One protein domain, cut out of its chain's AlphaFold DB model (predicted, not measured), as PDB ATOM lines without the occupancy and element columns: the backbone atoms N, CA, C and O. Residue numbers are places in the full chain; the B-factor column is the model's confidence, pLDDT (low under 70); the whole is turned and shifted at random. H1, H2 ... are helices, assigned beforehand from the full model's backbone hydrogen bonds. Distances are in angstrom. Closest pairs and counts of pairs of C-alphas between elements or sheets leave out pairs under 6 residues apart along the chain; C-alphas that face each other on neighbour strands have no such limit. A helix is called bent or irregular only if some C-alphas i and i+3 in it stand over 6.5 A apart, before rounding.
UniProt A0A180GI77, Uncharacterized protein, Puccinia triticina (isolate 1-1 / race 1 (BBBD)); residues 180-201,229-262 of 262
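Overview. This is residues 180 to 201 and 229 to 262 of the 262 residues of an uncharacterized protein of Puccinia triticina (isolate 1-1 / race 1 (BBBD)) (UniProt A0A180GI77). What shape appears? Helix H1 and shorter helix H2 make a T, H2's first turn meeting H1's side, and an unnamed tail, residues 242 to 262, runs on away from H1. How large is it? The 56 printed residues, all helix in class with H1 then H2, are extended, with a radius of gyration of the C-alphas of 16.5 A and spans of 40 by 31 by 16 A.

Along the chain. Where is H1? Residues 180 to 201, 31.6 A long, begin at C-alpha (146.000, -15.422, 137.867). Where is H2? Residues 230 to 241, 17.6 A long, end at C-alpha (133.314, -2.113, 118.175).

Arrangement. How do they meet? H1, with residues 190 to 197 alone, touches H2, with 230 to 233 alone; the closest C-alphas, of Lys 194 and Ile 233, are 6.4 A apart. Their lines are about perpendicular, at 85 degrees. Are the backbones even? Every O i to N i+4 pair is within hydrogen-bond range in H1, 5 of 8 in H2. H2 is only just irregular: C-alphas 233 and 236 are 7.0 A apart.

Size, cuts and confidence. What is missing? Residues 202 to 228 are cut out; C-alphas 201 and 229 are 14.1 A apart. Where is confidence low? Residues 231 and 243 to 262 have pLDDT under 70.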
ATOM      1  N   LYS A 180     146.298 -16.403 136.811       86.62
ATOM      2  CA  LYS A 180     146.000 -15.422 137.867       86.62
ATOM      3  C   LYS A 180     146.642 -14.061 137.587       86.62
ATOM      4  O   LYS A 180     146.042 -13.038 137.901       86.62
ATOM      5  N   ASN A 181     147.808 -14.033 136.937       88.44
ATOM      6  CA  ASN A 181     148.467 -12.783 136.560       88.44
ATOM      7  C   ASN A 181     147.672 -12.032 135.489       88.44
ATOM      8  O   ASN A 181     147.618 -10.806 135.545       88.44
ATOM      9  N   LYS A 182     147.026 -12.741 134.550       84.69
ATOM     10  CA  LYS A 182     146.156 -12.119 133.537       84.69
ATOM     11  C   LYS A 182     144.936 -11.468 134.186       84.69
ATOM     12  O   LYS A 182     144.660 -10.309 133.910       84.69
ATOM     13  N   ILE A 183     144.284 -12.169 135.118       84.38
ATOM     14  CA  ILE A 183     143.145 -11.629 135.884       84.38
ATOM     15  C   ILE A 183     143.572 -10.395 136.691       84.38
ATOM     16  O   ILE A 183     142.905  -9.364 136.668       84.38
ATOM     17  N   MET A 184     144.709 -10.472 137.388       87.62
ATOM     18  CA  MET A 184     145.240  -9.337 138.142       87.62
ATOM     19  C   MET A 184     145.614  -8.154 137.248       87.62
ATOM     20  O   MET A 184     145.430  -7.012 137.660       87.62
ATOM     21  N   ARG A 185     146.171  -8.414 136.061       88.94
ATOM     22  CA  ARG A 185     146.516  -7.375 135.089       88.94
ATOM     23  C   ARG A 185     145.258  -6.674 134.589       88.94
ATOM     24  O   ARG A 185     145.201  -5.462 134.725       88.94
ATOM     25  N   ALA A 186     144.255  -7.429 134.141       87.00
ATOM     26  CA  ALA A 186     142.978  -6.879 133.688       87.00
ATOM     27  C   ALA A 186     142.346  -5.984 134.764       87.00
ATOM     28  O   ALA A 186     142.088  -4.816 134.519       87.00
ATOM     29  N   ARG A 187     142.270  -6.456 136.018       87.88
ATOM     30  CA  ARG A 187     141.749  -5.643 137.132       87.88
ATOM     31  C   ARG A 187     142.533  -4.343 137.359       87.88
ATOM     32  O   ARG A 187     141.955  -3.331 137.750       87.88
ATOM     33  N   LYS A 188     143.859  -4.366 137.187       91.50
ATOM     34  CA  LYS A 188     144.692  -3.157 137.295       91.50
ATOM     35  C   LYS A 188     144.439  -2.206 136.127       91.50
ATOM     36  O   LYS A 188     144.367  -1.005 136.354       91.50
ATOM     37  N   GLU A 189     144.309  -2.732 134.916       92.81
ATOM     38  CA  GLU A 189     143.983  -1.961 133.712       92.81
ATOM     39  C   GLU A 189     142.598  -1.312 133.832       92.81
ATOM     40  O   GLU A 189     142.480  -0.115 133.581       92.81
ATOM     41  N   ASP A 190     141.597  -2.033 134.341       89.75
ATOM     42  CA  ASP A 190     140.257  -1.497 134.605       89.75
ATOM     43  C   ASP A 190     140.300  -0.369 135.639       89.75
ATOM     44  O   ASP A 190     139.711   0.692 135.438       89.75
ATOM     45  N   LEU A 191     141.055  -0.543 136.729       90.00
ATOM     46  CA  LEU A 191     141.218   0.506 137.736       90.00
ATOM     47  C   LEU A 191     141.879   1.763 137.151       90.00
ATOM     48  O   LEU A 191     141.467   2.885 137.463       90.00
ATOM     49  N   LEU A 192     142.885   1.591 136.288       92.75
ATOM     50  CA  LEU A 192     143.517   2.700 135.573       92.75
ATOM     51  C   LEU A 192     142.523   3.379 134.625       92.75
ATOM     52  O   LEU A 192     142.434   4.606 134.633       92.75
ATOM     53  N   ALA A 193     141.731   2.609 133.877       89.50
ATOM     54  CA  ALA A 193     140.712   3.131 132.972       89.50
ATOM     55  C   ALA A 193     139.626   3.922 133.723       89.50
ATOM     56  O   ALA A 193     139.316   5.048 133.331       89.50
ATOM     57  N   LYS A 194     139.119   3.405 134.856       87.19
ATOM     58  CA  LYS A 194     138.204   4.148 135.745       87.19
ATOM     59  C   LYS A 194     138.818   5.456 136.220       87.19
ATOM     60  O   LYS A 194     138.162   6.496 136.195       87.19
ATOM     61  N   THR A 195     140.079   5.410 136.644       88.06
ATOM     62  CA  THR A 195     140.792   6.598 137.127       88.06
ATOM     63  C   THR A 195     140.916   7.645 136.021       88.06
ATOM     64  O   THR A 195     140.641   8.818 136.265       88.06
ATOM     65  N   MET A 196     141.259   7.233 134.796       89.38
ATOM     66  CA  MET A 196     141.330   8.142 133.648       89.38
ATOM     67  C   MET A 196     139.960   8.736 133.308       89.38
ATOM     68  O   MET A 196     139.867   9.951 133.162       89.38
ATOM     69  N   LYS A 197     138.882   7.937 133.302       87.25
ATOM     70  CA  LYS A 197     137.515   8.448 133.095       87.25
ATOM     71  C   LYS A 197     137.108   9.491 134.137       87.25
ATOM     72  O   LYS A 197     136.556  10.526 133.769       87.25
ATOM     73  N   ARG A 198     137.436   9.283 135.419       84.44
ATOM     74  CA  ARG A 198     137.203  10.291 136.472       84.44
ATOM     75  C   ARG A 198     137.984  11.578 136.221       84.44
ATOM     76  O   ARG A 198     137.434  12.663 136.393       84.44
ATOM     77  N   ILE A 199     139.247  11.476 135.804       85.19
ATOM     78  CA  ILE A 199     140.069  12.649 135.472       85.19
ATOM     79  C   ILE A 199     139.475  13.404 134.278       85.19
ATOM     80  O   ILE A 199     139.312  14.620 134.355       85.19
ATOM     81  N   GLU A 200     139.095  12.704 133.208       87.31
ATOM     82  CA  GLU A 200     138.470  13.315 132.032       87.31
ATOM     83  C   GLU A 200     137.128  13.982 132.360       87.31
ATOM     84  O   GLU A 200     136.865  15.092 131.897       87.31
ATOM     85  N   ALA A 201     136.292  13.349 133.190       82.81
ATOM     86  CA  ALA A 201     135.020  13.917 133.628       82.81
ATOM     87  C   ALA A 201     135.221  15.216 134.428       82.81
ATOM     88  O   ALA A 201     134.535  16.204 134.174       82.81
ATOM     89  N   ASP A 229     130.830   2.523 137.314       74.00
ATOM     90  CA  ASP A 229     130.718   1.077 137.425       74.00
ATOM     91  C   ASP A 229     131.656   0.382 136.432       74.00
ATOM     92  O   ASP A 229     132.161   0.973 135.475       74.00
ATOM     93  N   ASP A 230     131.935  -0.903 136.672       70.06
ATOM     94  CA  ASP A 230     132.760  -1.709 135.758       70.06
ATOM     95  C   ASP A 230     132.153  -1.739 134.346       70.06
ATOM     96  O   ASP A 230     132.873  -1.709 133.348       70.06
ATOM     97  N   LEU A 231     130.817  -1.723 134.254       69.81
ATOM     98  CA  LEU A 231     130.105  -1.667 132.980       69.81
ATOM     99  C   LEU A 231     130.419  -0.376 132.214       69.81
ATOM    100  O   LEU A 231     130.700  -0.438 131.017       69.81
ATOM    101  N   ASP A 232     130.444   0.771 132.899       72.81
ATOM    102  CA  ASP A 232     130.667   2.077 132.274       72.81
ATOM    103  C   ASP A 232     132.030   2.160 131.591       72.81
ATOM    104  O   ASP A 232     132.175   2.862 130.591       72.81
ATOM    105  N   ILE A 233     133.041   1.428 132.073       71.69
ATOM    106  CA  ILE A 233     134.361   1.357 131.426       71.69
ATOM    107  C   ILE A 233     134.236   0.789 130.009       71.69
ATOM    108  O   ILE A 233     134.826   1.328 129.071       71.69
ATOM    109  N   HIS A 234     133.473  -0.294 129.857       74.50
ATOM    110  CA  HIS A 234     133.444  -1.087 128.632       74.50
ATOM    111  C   HIS A 234     132.337  -0.675 127.664       74.50
ATOM    112  O   HIS A 234     132.422  -1.013 126.485       74.50
ATOM    113  N   VAL A 235     131.332   0.078 128.120       79.00
ATOM    114  CA  VAL A 235     130.225   0.567 127.285       79.00
ATOM    115  C   VAL A 235     130.733   1.273 126.021       79.00
ATOM    116  O   VAL A 235     130.325   0.913 124.918       79.00
ATOM    117  N   ASP A 236     131.694   2.191 126.142       74.06
ATOM    118  CA  ASP A 236     132.233   2.917 124.981       74.06
ATOM    119  C   ASP A 236     133.005   1.999 124.023       74.06
ATOM    120  O   ASP A 236     132.928   2.151 122.802       74.06
ATOM    121  N   GLN A 237     133.727   1.010 124.563       74.50
ATOM    122  CA  GLN A 237     134.446   0.013 123.764       74.50
ATOM    123  C   GLN A 237     133.467  -0.877 122.986       74.50
ATOM    124  O   GLN A 237     133.698  -1.170 121.812       74.50
ATOM    125  N   ILE A 238     132.359  -1.271 123.621       75.19
ATOM    126  CA  ILE A 238     131.284  -2.050 122.998       75.19
ATOM    127  C   ILE A 238     130.629  -1.232 121.882       75.19
ATOM    128  O   ILE A 238     130.549  -1.718 120.756       75.19
ATOM    129  N   TYR A 239     130.233   0.017 122.148       74.00
ATOM    130  CA  TYR A 239     129.615   0.879 121.134       74.00
ATOM    131  C   TYR A 239     130.560   1.230 119.987       74.00
ATOM    132  O   TYR A 239     130.111   1.355 118.854       74.00
ATOM    133  N   THR A 240     131.864   1.346 120.238       73.62
ATOM    134  CA  THR A 240     132.852   1.579 119.174       73.62
ATOM    135  C   THR A 240     133.026   0.339 118.295       73.62
ATOM    136  O   THR A 240     133.095   0.449 117.074       73.62
ATOM    137  N   LYS A 241     133.090  -0.856 118.902       76.00
ATOM    138  CA  LYS A 241     133.314  -2.113 118.175       76.00
ATOM    139  C   LYS A 241     132.084  -2.577 117.395       76.00
ATOM    140  O   LYS A 241     132.228  -3.108 116.299       76.00
ATOM    141  N   TYR A 242     130.901  -2.401 117.970       74.06
ATOM    142  CA  TYR A 242     129.632  -2.890 117.430       74.06
ATOM    143  C   TYR A 242     128.704  -1.737 117.049       74.06
ATOM    144  O   TYR A 242     127.506  -1.856 117.282       74.06
ATOM    145  N   GLY A 243     129.275  -0.633 116.540       57.88
ATOM    146  CA  GLY A 243     128.609   0.621 116.157       57.88
ATOM    147  C   GLY A 243     127.100   0.513 115.982       57.88
ATOM    148  O   GLY A 243     126.625  -0.349 115.247       57.88
ATOM    149  N   MET A 244     126.351   1.383 116.665       61.78
ATOM    150  CA  MET A 244     124.889   1.340 116.696       61.78
ATOM    151  C   MET A 244     124.342   1.259 115.266       61.78
ATOM    152  O   MET A 244     124.428   2.232 114.521       61.78
ATOM    153  N   ASN A 245     123.849   0.079 114.873       61.19
ATOM    154  CA  ASN A 245     123.402  -0.158 113.509       61.19
ATOM    155  C   ASN A 245     122.183   0.740 113.253       61.19
ATOM    156  O   ASN A 245     121.109   0.538 113.825       61.19
ATOM    157  N   SER A 246     122.387   1.782 112.445       61.78
ATOM    158  CA  SER A 246     121.398   2.818 112.139       61.78
ATOM    159  C   SER A 246     120.192   2.291 111.372       61.78
ATOM    160  O   SER A 246     119.162   2.963 111.332       61.78
ATOM    161  N   ASP A 247     120.309   1.094 110.803       61.75
ATOM    162  CA  ASP A 247     119.324   0.514 109.897       61.75
ATOM    163  C   ASP A 247     118.273  -0.312 110.659       61.75
ATOM    164  O   ASP A 247     117.289  -0.782 110.085       61.75
ATOM    165  N   TYR A 248     118.438  -0.457 111.980       61.34
ATOM    166  CA  TYR A 248     117.444  -1.091 112.837       61.34
ATOM    167  C   TYR A 248     116.208  -0.208 113.008       61.34
ATOM    168  O   TYR A 248     116.245   0.880 113.591       61.34
ATOM    169  N   ASN A 249     115.061  -0.733 112.577       59.91
ATOM    170  CA  ASN A 249     113.769  -0.131 112.861       59.91
ATOM    171  C   ASN A 249     113.459  -0.241 114.364       59.91
ATOM    172  O   ASN A 249     113.171  -1.319 114.879       59.91
ATOM    173  N   ARG A 250     113.466   0.895 115.070       60.34
ATOM    174  CA  ARG A 250     113.209   0.971 116.521       60.34
ATOM    175  C   ARG A 250     111.818   0.482 116.942       60.34
ATOM    176  O   ARG A 250     111.623   0.188 118.116       60.34
ATOM    177  N   ILE A 251     110.863   0.407 116.015       67.19
ATOM    178  CA  ILE A 251     109.488  -0.045 116.281       67.19
ATOM    179  C   ILE A 251     109.394  -1.582 116.227       67.19
ATOM    180  O   ILE A 251     108.543  -2.174 116.888       67.19
ATOM    181  N   HIS A 252     110.302  -2.238 115.496       59.16
ATOM    182  CA  HIS A 252     110.323  -3.689 115.318       59.16
ATOM    183  C   HIS A 252     111.759  -4.217 115.444       59.16
ATOM    184  O   HIS A 252     112.454  -4.321 114.431       59.16
ATOM    185  N   PRO A 253     112.230  -4.554 116.659       58.47
ATOM    186  CA  PRO A 253     113.544  -5.161 116.823       58.47
ATOM    187  C   PRO A 253     113.559  -6.531 116.133       58.47
ATOM    188  O   PRO A 253     112.906  -7.474 116.578       58.47
ATOM    189  N   VAL A 254     114.290  -6.634 115.023       58.62
ATOM    190  CA  VAL A 254     114.547  -7.902 114.332       58.62
ATOM    191  C   VAL A 254     115.860  -8.451 114.866       58.62
ATOM    192  O   VAL A 254     116.913  -7.883 114.609       58.62
ATOM    193  N   TYR A 255     115.822  -9.540 115.627       59.78
ATOM    194  CA  TYR A 255     117.050 -10.206 116.057       59.78
ATOM    195  C   TYR A 255     117.709 -10.875 114.847       59.78
ATOM    196  O   TYR A 255     117.088 -11.718 114.199       59.78
ATOM    197  N   LEU A 256     118.950 -10.493 114.530       59.09
ATOM    198  CA  LEU A 256     119.743 -11.195 113.522       59.09
ATOM    199  C   LEU A 256     120.025 -12.618 114.002       59.09
ATOM    200  O   LEU A 256     120.457 -12.835 115.136       59.09
ATOM    201  N   ASP A 257     119.768 -13.582 113.123       58.38
ATOM    202  CA  ASP A 257     120.133 -14.973 113.339       58.38
ATOM    203  C   ASP A 257     121.670 -15.068 113.437       58.38
ATOM    204  O   ASP A 257     122.358 -14.609 112.521       58.38
ATOM    205  N   PRO A 258     122.233 -15.654 114.512       56.47
ATOM    206  CA  PRO A 258     123.681 -15.784 114.695       56.47
ATOM    207  C   PRO A 258     124.387 -16.604 113.601       56.47
ATOM    208  O   PRO A 258     125.616 -16.644 113.570       56.47
ATOM    209  N   THR A 259     123.636 -17.246 112.705       59.88
ATOM    210  CA  THR A 259     124.154 -17.983 111.547       59.88
ATOM    211  C   THR A 259     124.210 -17.155 110.255       59.88
ATOM    212  O   THR A 259     124.646 -17.669 109.225       59.88
ATOM    213  N   ASN A 260     123.779 -15.890 110.277       58.62
ATOM    214  CA  ASN A 260     123.749 -15.028 109.096       58.62
ATOM    215  C   ASN A 260     125.092 -14.276 108.932       58.62
ATOM    216  O   ASN A 260     125.487 -13.556 109.847       58.62
ATOM    217  N   PRO A 261     125.818 -14.428 107.807       56.44
ATOM    218  CA  PRO A 261     127.172 -13.885 107.636       56.44
ATOM    219  C   PRO A 261     127.238 -12.397 107.235       56.44
ATOM    220  O   PRO A 261     128.304 -11.950 106.813       56.44
ATOM    221  N   ASN A 262     126.133 -11.652 107.341       52.25
ATOM    222  CA  ASN A 262     126.055 -10.222 107.012       52.25
ATOM    223  C   ASN A 262     125.998  -9.357 108.271       52.25
ATOM    224  O   ASN A 262     125.087  -9.598 109.096       52.25
TER     225      ASN A 262